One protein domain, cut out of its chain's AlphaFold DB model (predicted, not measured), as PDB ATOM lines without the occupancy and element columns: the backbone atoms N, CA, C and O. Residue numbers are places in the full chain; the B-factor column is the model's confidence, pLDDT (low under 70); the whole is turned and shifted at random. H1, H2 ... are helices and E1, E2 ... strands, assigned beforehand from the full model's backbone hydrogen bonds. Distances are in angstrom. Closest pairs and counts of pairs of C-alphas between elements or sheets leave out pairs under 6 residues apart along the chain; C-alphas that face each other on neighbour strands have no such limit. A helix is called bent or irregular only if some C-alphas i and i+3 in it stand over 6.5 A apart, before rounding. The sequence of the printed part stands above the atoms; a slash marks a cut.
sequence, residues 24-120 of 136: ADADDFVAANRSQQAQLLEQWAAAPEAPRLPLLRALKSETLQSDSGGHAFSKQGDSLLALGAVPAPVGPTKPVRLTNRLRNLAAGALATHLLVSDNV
ATOM      1  N   ALA A  24      46.553  15.969  80.391       61.44
ATOM      2  CA  ALA A  24      45.251  15.812  79.754       61.44
ATOM      3  C   ALA A  24      44.692  17.146  79.224       61.44
ATOM      4  O   ALA A  24      44.103  17.151  78.150       61.44
ATOM      5  N   ASP A  25      44.919  18.274  79.913       68.94
ATOM      6  CA  ASP A  25      44.368  19.590  79.534       68.94
ATOM      7  C   ASP A  25      44.760  20.027  78.105       68.94
ATOM      8  O   ASP A  25      43.954  20.610  77.374       68.94
ATOM      9  N   ALA A  26      46.003  19.763  77.687       72.44
ATOM     10  CA  ALA A  26      46.478  20.141  76.356       72.44
ATOM     11  C   ALA A  26      45.929  19.217  75.256       72.44
ATOM     12  O   ALA A  26      45.566  19.697  74.180       72.44
ATOM     13  N   ASP A  27      45.840  17.917  75.542       71.31
ATOM     14  CA  ASP A  27      45.275  16.920  74.630       71.31
ATOM     15  C   ASP A  27      43.762  17.144  74.453       71.31
ATOM     16  O   ASP A  27      43.258  17.153  73.328       71.31
ATOM     17  N   ASP A  28      43.048  17.462  75.539       74.56
ATOM     18  CA  ASP A  28      41.621  17.803  75.516       74.56
ATOM     19  C   ASP A  28      41.361  19.081  74.703       74.56
ATOM     20  O   ASP A  28      40.446  19.138  73.883       74.56
ATOM     21  N   PHE A  29      42.233  20.091  74.809       74.44
ATOM     22  CA  PHE A  29      42.135  21.304  73.992       74.44
ATOM     23  C   PHE A  29      42.296  21.041  72.489       74.44
ATOM     24  O   PHE A  29      41.631  21.676  71.664       74.44
ATOM     25  N   VAL A  30      43.188  20.127  72.110       74.56
ATOM     26  CA  VAL A  30      43.418  19.769  70.706       74.56
ATOM     27  C   VAL A  30      42.291  18.899  70.148       74.56
ATOM     28  O   VAL A  30      41.912  19.080  68.987       74.56
ATOM     29  N   ALA A  31      41.729  18.007  70.963       76.81
ATOM     30  CA  ALA A  31      40.572  17.192  70.604       76.81
ATOM     31  C   ALA A  31      39.257  18.003  70.553       76.81
ATOM     32  O   ALA A  31      38.345  17.666  69.792       76.81
ATOM     33  N   ALA A  32      39.161  19.084  71.333       77.81
ATOM     34  CA  ALA A  32      37.985  19.939  71.439       77.81
ATOM     35  C   ALA A  32      37.674  20.740  70.159       77.81
ATOM     36  O   ALA A  32      38.549  21.188  69.413       77.81
ATOM     37  N   ASN A  33      36.382  21.003  69.929       76.56
ATOM     38  CA  ASN A  33      35.943  21.873  68.835       76.56
ATOM     39  C   ASN A  33      36.246  23.360  69.126       76.56
ATOM     40  O   ASN A  33      36.518  23.749  70.259       76.56
ATOM     41  N   ARG A  34      36.146  24.244  68.121       74.25
ATOM     42  CA  ARG A  34      36.514  25.670  68.287       74.25
ATOM     43  C   ARG A  34      35.736  26.409  69.387       74.25
ATOM     44  O   ARG A  34      36.287  27.321  69.998       74.25
ATOM     45  N   SER A  35      34.464  26.072  69.612       75.06
ATOM     46  CA  SER A  35      33.662  26.661  70.697       75.06
ATOM     47  C   SER A  35      34.106  26.158  72.068       75.06
ATOM     48  O   SER A  35      34.251  26.961  72.983       75.06
ATOM     49  N   GLN A  36      34.389  24.861  72.188       79.31
ATOM     50  CA  GLN A  36      34.908  24.243  73.406       79.31
ATOM     51  C   GLN A  36      36.305  24.776  73.731       79.31
ATOM     52  O   GLN A  36      36.555  25.158  74.863       79.31
ATOM     53  N   GLN A  37      37.179  24.940  72.734       81.50
ATOM     54  CA  GLN A  37      38.481  25.596  72.899       81.50
ATOM     55  C   GLN A  37      38.356  27.011  73.478       81.50
ATOM     56  O   GLN A  37      39.140  27.399  74.338       81.50
ATOM     57  N   ALA A  38      37.368  27.792  73.028       80.12
ATOM     58  CA  ALA A  38      37.125  29.120  73.583       80.12
ATOM     59  C   ALA A  38      36.669  29.048  75.050       80.12
ATOM     60  O   ALA A  38      37.199  29.788  75.873       80.12
ATOM     61  N   GLN A  39      35.764  28.122  75.386       80.62
ATOM     62  CA  GLN A  39      35.333  27.896  76.770       80.62
ATOM     63  C   GLN A  39      36.493  27.448  77.666       80.62
ATOM     64  O   GLN A  39      36.636  27.977  78.764       80.62
ATOM     65  N   LEU A  40      37.355  26.547  77.178       82.25
ATOM     66  CA  LEU A  40      38.569  26.102  77.867       82.25
ATOM     67  C   LEU A  40      39.524  27.278  78.148       82.25
ATOM     68  O   LEU A  40      40.068  27.398  79.241       82.25
ATOM     69  N   LEU A  41      39.691  28.205  77.201       81.12
ATOM     70  CA  LEU A  41      40.514  29.400  77.429       81.12
ATOM     71  C   LEU A  41      39.884  30.368  78.437       81.12
ATOM     72  O   LEU A  41      40.603  30.960  79.240       81.12
ATOM     73  N   GLU A  42      38.560  30.524  78.410       80.19
ATOM     74  CA  GLU A  42      37.824  31.370  79.358       80.19
ATOM     75  C   GLU A  42      37.915  30.814  80.790       80.19
ATOM     76  O   GLU A  42      38.243  31.561  81.715       80.19
ATOM     77  N   GLN A  43      37.732  29.503  80.984       80.38
ATOM     78  CA  GLN A  43      37.913  28.879  82.304       80.38
ATOM     79  C   GLN A  43      39.368  28.979  82.790       80.38
ATOM     80  O   GLN A  43      39.597  29.210  83.974       80.38
ATOM     81  N   TRP A  44      40.365  28.871  81.902       81.00
ATOM     82  CA  TRP A  44      41.769  29.008  82.295       81.00
ATOM     83  C   TRP A  44      42.126  30.454  82.633       81.00
ATOM     84  O   TRP A  44      42.976  30.689  83.487       81.00
ATOM     85  N   ALA A  45      41.474  31.433  82.004       77.94
ATOM     86  CA  ALA A  45      41.591  32.826  82.416       77.94
ATOM     87  C   ALA A  45      40.987  33.057  83.814       77.94
ATOM     88  O   ALA A  45      41.525  33.860  84.571       77.94
ATOM     89  N   ALA A  46      39.909  32.349  84.166       75.56
ATOM     90  CA  ALA A  46      39.279  32.428  85.485       75.56
ATOM     91  C   ALA A  46      40.051  31.665  86.583       75.56
ATOM     92  O   ALA A  46      40.047  32.091  87.736       75.56
ATOM     93  N   ALA A  47      40.728  30.568  86.231       74.38
ATOM     94  CA  ALA A  47      41.533  29.741  87.131       74.38
ATOM     95  C   ALA A  47      42.993  29.650  86.636       74.38
ATOM     96  O   ALA A  47      43.369  28.681  85.962       74.38
ATOM     97  N   PRO A  48      43.826  30.663  86.934       69.56
ATOM     98  CA  PRO A  48      45.201  30.696  86.469       69.56
ATOM     99  C   PRO A  48      46.070  29.670  87.202       69.56
ATOM    100  O   PRO A  48      46.209  29.702  88.423       69.56
ATOM    101  N   GLU A  49      46.705  28.784  86.440       67.50
ATOM    102  CA  GLU A  49      47.583  27.730  86.938       67.50
ATOM    103  C   GLU A  49      48.934  27.769  86.203       67.50
ATOM    104  O   GLU A  49      49.011  27.644  84.979       67.50
ATOM    105  N   ALA A  50      50.035  27.890  86.955       65.56
ATOM    106  CA  ALA A  50      51.414  27.834  86.450       65.56
ATOM    107  C   ALA A  50      51.702  26.721  85.407       65.56
ATOM    108  O   ALA A  50      52.379  27.015  84.412       65.56
ATOM    109  N   PRO A  51      51.193  25.478  85.551       66.06
ATOM    110  CA  PRO A  51      51.396  24.410  84.569       66.06
ATOM    111  C   PRO A  51      50.877  24.689  83.146       66.06
ATOM    112  O   PRO A  51      51.349  24.034  82.216       66.06
ATOM    113  N   ARG A  52      49.954  25.644  82.946       73.12
ATOM    114  CA  ARG A  52      49.332  25.958  81.637       73.12
ATOM    115  C   ARG A  52      50.100  26.999  80.818       73.12
ATOM    116  O   ARG A  52      49.829  27.202  79.632       73.12
ATOM    117  N   LEU A  53      51.106  27.639  81.415       71.25
ATOM    118  CA  LEU A  53      51.944  28.644  80.753       71.25
ATOM    119  C   LEU A  53      52.619  28.152  79.456       71.25
ATOM    120  O   LEU A  53      52.629  28.919  78.489       71.25
ATOM    121  N   PRO A  54      53.173  26.924  79.373       70.25
ATOM    122  CA  PRO A  54      53.801  26.436  78.144       70.25
ATOM    123  C   PRO A  54      52.803  26.331  76.981       70.25
ATOM    124  O   PRO A  54      53.134  26.719  75.860       70.25
ATOM    125  N   LEU A  55      51.569  25.897  77.261       74.88
ATOM    126  CA  LEU A  55      50.485  25.795  76.280       74.88
ATOM    127  C   LEU A  55      50.030  27.178  75.797       74.88
ATOM    128  O   LEU A  55      49.953  27.417  74.593       74.88
ATOM    129  N   LEU A  56      49.797  28.123  76.714       77.88
ATOM    130  CA  LEU A  56      49.394  29.489  76.354       77.88
ATOM    131  C   LEU A  56      50.474  30.222  75.545       77.88
ATOM    132  O   LEU A  56      50.155  30.963  74.612       77.88
ATOM    133  N   ARG A  57      51.759  29.987  75.849       76.94
ATOM    134  CA  ARG A  57      52.866  30.509  75.034       76.94
ATOM    135  C   ARG A  57      52.857  29.907  73.634       76.94
ATOM    136  O   ARG A  57      52.951  30.674  72.685       76.94
ATOM    137  N   ALA A  58      52.684  28.590  73.511       76.00
ATOM    138  CA  ALA A  58      52.611  27.905  72.219       76.00
ATOM    139  C   ALA A  58      51.432  28.380  71.355       76.00
ATOM    140  O   ALA A  58      51.558  28.528  70.138       76.00
ATOM    141  N   LEU A  59      50.292  28.660  71.993       77.56
ATOM    142  CA  LEU A  59      49.129  29.266  71.349       77.56
ATOM    143  C   LEU A  59      49.446  30.681  70.850       77.56
ATOM    144  O   LEU A  59      49.167  31.004  69.697       77.56
ATOM    145  N   LYS A  60      50.077  31.514  71.685       74.81
ATOM    146  CA  LYS A  60      50.485  32.874  71.307       74.81
ATOM    147  C   LYS A  60      51.501  32.882  70.159       74.81
ATOM    148  O   LYS A  60      51.425  33.760  69.306       74.81
ATOM    149  N   SER A  61      52.437  31.934  70.130       69.44
ATOM    150  CA  SER A  61      53.440  31.812  69.064       69.44
ATOM    151  C   SER A  61      52.931  31.102  67.810       69.44
ATOM    152  O   SER A  61      53.699  30.949  66.866       69.44
ATOM    153  N   GLU A  62      51.665  30.668  67.775       72.00
ATOM    154  CA  GLU A  62      51.085  29.886  66.670       72.00
ATOM    155  C   GLU A  62      51.876  28.601  66.354       72.00
ATOM    156  O   GLU A  62      51.822  28.064  65.248       72.00
ATOM    157  N   THR A  63      52.613  28.085  67.339       70.56
ATOM    158  CA  THR A  63      53.483  26.910  67.196       70.56
ATOM    159  C   THR A  63      52.795  25.610  67.599       70.56
ATOM    160  O   THR A  63      53.436  24.558  67.594       70.56
ATOM    161  N   LEU A  64      51.509  25.661  67.960       75.69
ATOM    162  CA  LEU A  64      50.741  24.494  68.376       75.69
ATOM    163  C   LEU A  64      50.489  23.544  67.193       75.69
ATOM    164  O   LEU A  64      49.948  23.921  66.150       75.69
ATOM    165  N   GLN A  65      50.856  22.288  67.389       75.38
ATOM    166  CA  GLN A  65      50.641  21.180  66.477       75.38
ATOM    167  C   GLN A  65      49.850  20.080  67.170       75.38
ATOM    168  O   GLN A  65      50.067  19.776  68.339       75.38
ATOM    169  N   SER A  66      48.939  19.479  66.421       76.81
ATOM    170  CA  SER A  66      48.149  18.333  66.835       76.81
ATOM    171  C   SER A  66      48.610  17.114  66.064       76.81
ATOM    172  O   SER A  66      48.659  17.152  64.832       76.81
ATOM    173  N   ASP A  67      48.919  16.038  66.755       76.88
ATOM    174  CA  ASP A  67      49.171  14.754  66.116       76.88
ATOM    175  C   ASP A  67      47.862  14.013  65.773       76.88
ATOM    176  O   ASP A  67      46.780  14.375  66.241       76.88
ATOM    177  N   SER A  68      47.951  12.969  64.949       66.69
ATOM    178  CA  SER A  68      46.834  12.112  64.548       66.69
ATOM    179  C   SER A  68      46.126  11.430  65.727       66.69
ATOM    180  O   SER A  68      44.927  11.167  65.644       66.69
ATOM    181  N   GLY A  69      46.834  11.223  66.843       63.16
ATOM    182  CA  GLY A  69      46.273  10.719  68.099       63.16
ATOM    183  C   GLY A  69      45.537  11.754  68.961       63.16
ATOM    184  O   GLY A  69      45.080  11.398  70.040       63.16
ATOM    185  N   GLY A  70      45.424  13.017  68.529       68.81
ATOM    186  CA  GLY A  70      44.807  14.084  69.330       68.81
ATOM    187  C   GLY A  70      45.735  14.692  70.384       68.81
ATOM    188  O   GLY A  70      45.281  15.454  71.228       68.81
ATOM    189  N   HIS A  71      47.032  14.386  70.322       75.62
ATOM    190  CA  HIS A  71      48.008  14.893  71.280       75.62
ATOM    191  C   HIS A  71      48.536  16.278  70.896       75.62
ATOM    192  O   HIS A  71      48.776  16.562  69.713       75.62
ATOM    193  N   ALA A  72      48.754  17.124  71.903       76.38
ATOM    194  CA  ALA A  72      49.234  18.490  71.731       76.38
ATOM    195  C   ALA A  72      50.763  18.605  71.819       76.38
ATOM    196  O   ALA A  72      51.389  18.272  72.830       76.38
ATOM    197  N   PHE A  73      51.365  19.189  70.785       75.00
ATOM    198  CA  PHE A  73      52.795  19.483  70.709       75.00
ATOM    199  C   PHE A  73      53.021  20.956  70.380       75.00
ATOM    200  O   PHE A  73      52.303  21.544  69.579       75.00
ATOM    201  N   SER A  74      54.050  21.573  70.949       74.94
ATOM    202  CA  SER A  74      54.517  22.894  70.524       74.94
ATOM    203  C   SER A  74      55.810  22.768  69.741       74.94
ATOM    204  O   SER A  74      56.796  22.242  70.252       74.94
ATOM    205  N   LYS A  75      55.852  23.329  68.533       72.75
ATOM    206  CA  LYS A  75      57.082  23.430  67.744       72.75
ATOM    207  C   LYS A  75      57.941  24.607  68.232       72.75
ATOM    208  O   LYS A  75      57.667  25.750  67.878       72.75
ATOM    209  N   GLN A  76      58.977  24.360  69.031       68.81
ATOM    210  CA  GLN A  76      60.003  25.367  69.344       68.81
ATOM    211  C   GLN A  76      61.207  25.157  68.420       68.81
ATOM    212  O   GLN A  76      62.084  24.340  68.686       68.81
ATOM    213  N   GLY A  77      61.229  25.883  67.299       66.69
ATOM    214  CA  GLY A  77      62.279  25.739  66.288       66.69
ATOM    215  C   GLY A  77      62.222  24.370  65.607       66.69
ATOM    216  O   GLY A  77      61.243  24.073  64.922       66.69
ATOM    217  N   ASP A  78      63.260  23.557  65.807       58.78
ATOM    218  CA  ASP A  78      63.380  22.195  65.258       58.78
ATOM    219  C   ASP A  78      62.960  21.100  66.261       58.78
ATOM    220  O   ASP A  78      62.901  19.920  65.930       58.78
ATOM    221  N   SER A  79      62.632  21.485  67.501       59.97
ATOM    222  CA  SER A  79      62.198  20.567  68.558       59.97
ATOM    223  C   SER A  79      60.688  20.637  68.797       59.97
ATOM    224  O   SER A  79      60.088  21.714  68.847       59.97
ATOM    225  N   LEU A  80      60.069  19.467  68.971       65.62
ATOM    226  CA  LEU A  80      58.674  19.321  69.383       65.62
ATOM    227  C   LEU A  80      58.627  19.130  70.901       65.62
ATOM    228  O   LEU A  80      59.061  18.104  71.419       65.62
ATOM    229  N   LEU A  81      58.105  20.128  71.610       70.31
ATOM    230  CA  LEU A  81      57.838  20.044  73.040       70.31
ATOM    231  C   LEU A  81      56.457  19.416  73.243       70.31
ATOM    232  O   LEU A  81      55.455  19.987  72.808       70.31
ATOM    233  N   ALA A  82      56.399  18.263  73.905       69.62
ATOM    234  CA  ALA A  82      55.141  17.670  74.336       69.62
ATOM    235  C   ALA A  82      54.447  18.595  75.343       69.62
ATOM    236  O   ALA A  82      55.022  18.950  76.373       69.62
ATOM    237  N   LEU A  83      53.228  19.015  75.012       66.62
ATOM    238  CA  LEU A  83      52.361  19.769  75.917       66.62
ATOM    239  C   LEU A  83      51.317  18.864  76.583       66.62
ATOM    240  O   LEU A  83      50.737  19.265  77.585       66.62
ATOM    241  N   GLY A  84      51.098  17.673  76.022       64.62
ATOM    242  CA  GLY A  84      50.153  16.669  76.495       64.62
ATOM    243  C   GLY A  84      50.754  15.531  77.318       64.62
ATOM    244  O   GLY A  84      51.913  15.572  77.742       64.62
ATOM    245  N   ALA A  85      49.964  14.475  77.519       59.22
ATOM    246  CA  ALA A  85      50.348  13.283  78.284       59.22
ATOM    247  C   ALA A  85      51.412  12.426  77.600       59.22
ATOM    248  O   ALA A  85      52.076  11.619  78.261       59.22
ATOM    249  N   VAL A  86      51.577  12.597  76.288       54.22
ATOM    250  CA  VAL A  86      52.467  11.774  75.477       54.22
ATOM    251  C   VAL A  86      53.745  12.545  75.137       54.22
ATOM    252  O   VAL A  86      53.682  13.581  74.477       54.22
ATOM    253  N   PRO A  87      54.927  12.038  75.539       58.41
ATOM    254  CA  PRO A  87      56.202  12.729  75.347       58.41
ATOM    255  C   PRO A  87      56.708  12.717  73.895       58.41
ATOM    256  O   PRO A  87      57.630  13.462  73.577       58.41
ATOM    257  N   ALA A  88      56.131  11.891  73.016       56.56
ATOM    258  CA  ALA A  88      56.527  11.770  71.616       56.56
ATOM    259  C   ALA A  88      55.299  11.738  70.684       56.56
ATOM    260  O   ALA A  88      54.305  11.091  71.017       56.56
ATOM    261  N   PRO A  89      55.351  12.402  69.519       56.97
ATOM    262  CA  PRO A  89      54.264  12.372  68.543       56.97
ATOM    263  C   PRO A  89      54.058  10.964  67.974       56.97
ATOM    264  O   PRO A  89      55.011  10.271  67.618       56.97
ATOM    265  N   VAL A  90      52.798  10.553  67.870       57.53
ATOM    266  CA  VAL A  90      52.334   9.289  67.291       57.53
ATOM    267  C   VAL A  90      51.800   9.559  65.880       57.53
ATOM    268  O   VAL A  90      50.601   9.531  65.610       57.53
ATOM    269  N   GLY A  91      52.725   9.797  64.950       61.47
ATOM    270  CA  GLY A  91      52.407  10.020  63.539       61.47
ATOM    271  C   GLY A  91      52.645  11.458  63.064       61.47
ATOM    272  O   GLY A  91      53.440  12.193  63.657       61.47
ATOM    273  N   PRO A  92      52.057  11.843  61.914       62.06
ATOM    274  CA  PRO A  92      52.291  13.149  61.314       62.06
ATOM    275  C   PRO A  92      51.575  14.252  62.100       62.06
ATOM    276  O   PRO A  92      50.348  14.269  62.216       62.06
ATOM    277  N   THR A  93      52.343  15.227  62.580       69.06
ATOM    278  CA  THR A  93      51.811  16.397  63.275       69.06
ATOM    279  C   THR A  93      51.249  17.426  62.289       69.06
ATOM    280  O   THR A  93      51.854  17.762  61.268       69.06
ATOM    281  N   LYS A  94      50.066  17.959  62.593       69.25
ATOM    282  CA  LYS A  94      49.371  18.977  61.800       69.25
ATOM    283  C   LYS A  94      49.347  20.311  62.551       69.25
ATOM    284  O   LYS A  94      49.001  20.333  63.729       69.25
ATOM    285  N   PRO A  95      49.663  21.445  61.902       67.06
ATOM    286  CA  PRO A  95      49.574  22.747  62.553       67.06
ATOM    287  C   PRO A  95      48.114  23.109  62.861       67.06
ATOM    288  O   PRO A  95      47.252  23.094  61.972       67.06
ATOM    289  N   VAL A  96      47.840  23.474  64.115       68.38
ATOM    290  CA  VAL A  96      46.513  23.916  64.557       68.38
ATOM    291  C   VAL A  96      46.362  25.398  64.223       68.38
ATOM    292  O   VAL A  96      46.964  26.267  64.848       68.38
ATOM    293  N   ARG A  97      45.540  25.714  63.217       70.31
ATOM    294  CA  ARG A  97      45.248  27.108  62.850       70.31
ATOM    295  C   ARG A  97      44.305  27.759  63.859       70.31
ATOM    296  O   ARG A  97      43.096  27.490  63.865       70.31
ATOM    297  N   LEU A  98      44.864  28.666  64.652       69.38
ATOM    298  CA  LEU A  98      44.136  29.506  65.598       69.38
ATOM    299  C   LEU A  98      43.357  30.612  64.883       69.38
ATOM    300  O   LEU A  98      43.875  31.277  63.986       69.38
ATOM    301  N   THR A  99      42.111  30.828  65.303       76.56
ATOM    302  CA  THR A  99      41.305  31.978  64.871       76.56
ATOM    303  C   THR A  99      41.701  33.227  65.655       76.56
ATOM    304  O   THR A  99      42.247  33.135  66.754       76.56
ATOM    305  N   ASN A 100      41.361  34.410  65.132       73.06
ATOM    306  CA  ASN A 100      41.629  35.679  65.816       73.06
ATOM    307  C   ASN A 100      41.014  35.730  67.231       73.06
ATOM    308  O   ASN A 100      41.621  36.234  68.169       73.06
ATOM    309  N   ARG A 101      39.835  35.113  67.408       74.94
ATOM    310  CA  ARG A 101      39.177  34.986  68.715       74.94
ATOM    311  C   ARG A 101      40.011  34.167  69.707       74.94
ATOM    312  O   ARG A 101      40.204  34.609  70.833       74.94
ATOM    313  N   LEU A 102      40.516  33.001  69.294       77.38
ATOM    314  CA  LEU A 102      41.326  32.141  70.167       77.38
ATOM    315  C   LEU A 102      42.652  32.810  70.551       77.38
ATOM    316  O   LEU A 102      43.093  32.664  71.685       77.38
ATOM    317  N   ARG A 103      43.249  33.598  69.646       77.75
ATOM    318  CA  ARG A 103      44.460  34.384  69.945       77.75
ATOM    319  C   ARG A 103      44.220  35.401  71.059       77.75
ATOM    320  O   ARG A 103      45.001  35.444  72.006       77.75
ATOM    321  N   ASN A 104      43.129  36.167  70.982       79.38
ATOM    322  CA  ASN A 104      42.786  37.137  72.025       79.38
ATOM    323  C   ASN A 104      42.489  36.464  73.371       79.38
ATOM    324  O   ASN A 104      42.955  36.944  74.400       79.38
ATOM    325  N   LEU A 105      41.771  35.337  73.372       82.50
ATOM    326  CA  LEU A 105      41.486  34.590  74.602       82.50
ATOM    327  C   LEU A 105      42.757  33.996  75.227       82.50
ATOM    328  O   LEU A 105      42.955  34.119  76.432       82.50
ATOM    329  N   ALA A 106      43.658  33.426  74.422       78.81
ATOM    330  CA  ALA A 106      44.942  32.920  74.907       78.81
ATOM    331  C   ALA A 106      45.845  34.041  75.446       78.81
ATOM    332  O   ALA A 106      46.499  33.862  76.472       78.81
ATOM    333  N   ALA A 107      45.856  35.210  74.795       78.62
ATOM    334  CA  ALA A 107      46.573  36.383  75.286       78.62
ATOM    335  C   ALA A 107      46.002  36.887  76.621       78.62
ATOM    336  O   ALA A 107      46.775  37.189  77.529       78.62
ATOM    337  N   GLY A 108      44.672  36.920  76.757       80.50
ATOM    338  CA  GLY A 108      43.991  37.277  78.001       80.50
ATOM    339  C   GLY A 108      44.301  36.298  79.133       80.50
ATOM    340  O   GLY A 108      44.748  36.716  80.196       80.50
ATOM    341  N   ALA A 109      44.171  34.993  78.878       81.94
ATOM    342  CA  ALA A 109      44.518  33.960  79.848       81.94
ATOM    343  C   ALA A 109      45.989  34.066  80.285       81.94
ATOM    344  O   ALA A 109      46.278  34.016  81.479       81.94
ATOM    345  N   LEU A 110      46.916  34.281  79.344       78.56
ATOM    346  CA  LEU A 110      48.340  34.451  79.644       78.56
ATOM    347  C   LEU A 110      48.600  35.701  80.494       78.56
ATOM    348  O   LEU A 110      49.377  35.627  81.443       78.56
ATOM    349  N   ALA A 111      47.950  36.825  80.190       79.44
ATOM    350  CA  ALA A 111      48.078  38.049  80.974       79.44
ATOM    351  C   ALA A 111      47.589  37.850  82.417       79.44
ATOM    352  O   ALA A 111      48.305  38.213  83.349       79.44
ATOM    353  N   THR A 112      46.436  37.201  82.618       79.00
ATOM    354  CA  THR A 112      45.936  36.886  83.967       79.00
ATOM    355  C   THR A 112      46.896  35.973  84.727       79.00
ATOM    356  O   THR A 112      47.156  36.201  85.908       79.00
ATOM    357  N   HIS A 113      47.488  34.980  84.054       75.19
ATOM    358  CA  HIS A 113      48.489  34.110  84.676       75.19
ATOM    359  C   HIS A 113      49.747  34.877  85.107       75.19
ATOM    360  O   HIS A 113      50.261  34.617  86.193       75.19
ATOM    361  N   LEU A 114      50.238  35.821  84.294       76.81
ATOM    362  CA  LEU A 114      51.392  36.649  84.662       76.81
ATOM    363  C   LEU A 114      51.069  37.575  85.843       76.81
ATOM    364  O   LEU A 114      51.825  37.600  86.805       76.81
ATOM    365  N   LEU A 115      49.907  38.236  85.832       78.00
ATOM    366  CA  LEU A 115      49.471  39.113  86.929       78.00
ATOM    367  C   LEU A 115      49.352  38.378  88.272       78.00
ATOM    368  O   LEU A 115      49.714  38.924  89.318       78.00
ATOM    369  N   VAL A 116      48.842  37.143  88.261       73.44
ATOM    370  CA  VAL A 116      48.755  36.313  89.471       73.44
ATOM    371  C   VAL A 116      50.136  35.820  89.906       73.44
ATOM    372  O   VAL A 116      50.436  35.845  91.098       73.44
ATOM    373  N   SER A 117      51.001  35.427  88.967       66.25
ATOM    374  CA  SER A 117      52.372  34.992  89.272       66.25
ATOM    375  C   SER A 117      53.223  36.115  89.884       66.25
ATOM    376  O   SER A 117      53.957  35.875  90.847       66.25
ATOM    377  N   ASP A 118      53.102  37.340  89.371       65.25
ATOM    378  CA  ASP A 118      53.807  38.514  89.898       65.25
ATOM    379  C   ASP A 118      53.325  38.850  91.320       65.25
ATOM    380  O   ASP A 118      54.143  39.039  92.220       65.25
ATOM    381  N   ASN A 119      52.010  38.787  91.580       60.31
ATOM    382  CA  ASN A 119      51.447  38.961  92.929       60.31
ATOM    383  C   ASN A 119      51.945  37.912  93.940       60.31
ATOM    384  O   ASN A 119      52.214  38.238  95.098       60.31
ATOM    385  N   VAL A 120      52.069  36.643  93.532       59.41
ATOM    386  CA  VAL A 120      52.615  35.582  94.400       59.41
ATOM    387  C   VAL A 120      54.090  35.848  94.722       59.41
ATOM    388  O   VAL A 120      54.514  35.647  95.862       59.41
TER     389      VAL A 120
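Overview. This is residues 24 to 120 of the 136 residues of the protein "Urea ABC transporter" of Klebsiella michiganensis (UniProt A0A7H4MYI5). A small sheet of three strands, E1, E2 and E3, has H1 and H3 on one face, and beyond these two lie H2 and the long H4. The four helices run with their lines roughly aligned in a loose bundle, set round in the order H1, H2, H4, H3, with H1 and H3 the weakest join. The printed part has 97 residues, in the order H1 H2 H3 E1 E2 E3 H4; the class is mostly helix, and the sheet is antiparallel in the order E1 E2 E3. It is compact, with a radius of gyration of the C-alphas of 12.8 A, yet elongated in outline, spanning 40 by 26 by 22 A.

Along the chain. Look first at the sheet: E1 is residues 64 to 66, E2 residues 72 to 76, 13.0 A long, and E3 residues 79 to 82. Find C-alpha 24 at (45.251, 15.812, 79.754), where H1, residues 24 to 31, begins; it is 10.4 A long. H2 is residues 34 to 46, 18.7 A long. H3 is residues 50 to 60, 16.0 A long, and irregular: C-alphas 51 and 54 are 7.2 A apart. H4, residues 100 to 120, runs 30.6 A from (41.629, 35.679, 65.816) to C-alpha 120 at (52.615, 35.582, 94.400).

Arrangement. The strands form a meander, each the antiparallel neighbour of the one before. Between E1 and E2, a hairpin, find N 65 and O 73 at 2.7 A; between E2 and E3, also a hairpin, N 74 and O 81 at 2.8 A. H1 and H3 on the same face make two layers, helices on one face of a sheet. H1 lies only just over E2, with 3 C-alphas; Asp 27 and Ala 72 have their closest C-alphas, 5.2 A apart. H3 is at a height of 10.4 A over the sheet; its closest C-alpha to E2 is that of Ala 58, 5.6 A from Ser 74. H3 touches H4, closest at the C-alphas of Leu 56 and Ala 106, 5.8 A. H2 touches H4 at a shallow tilt of 17 degrees, the same way, with the C-alphas of Ala 45 and Ala 109 closest at 4.1 A. H1 and H2 are a helical hairpin, touching through residues 36 to 40 of H2 alone, closest at the C-alphas of Phe 29 and Gln 37, 5.7 A. In H1, H2 and H4 every O i to N i+4 pair is within hydrogen-bond range; in H3, 5 of 7 are.

Size, cuts and confidence. The farthest C-alphas, of Gly 91 and Asn 119, are 41.3 A apart, and the printed part has no cut. The link from E3 to H4, residues 83 to 99, is long; its residues 94 to 95 pair antiparallel with residues 65 to 66 of E1. The mean pLDDT of the printed part is 72.0, and residues 82 to 96 are among those under 70.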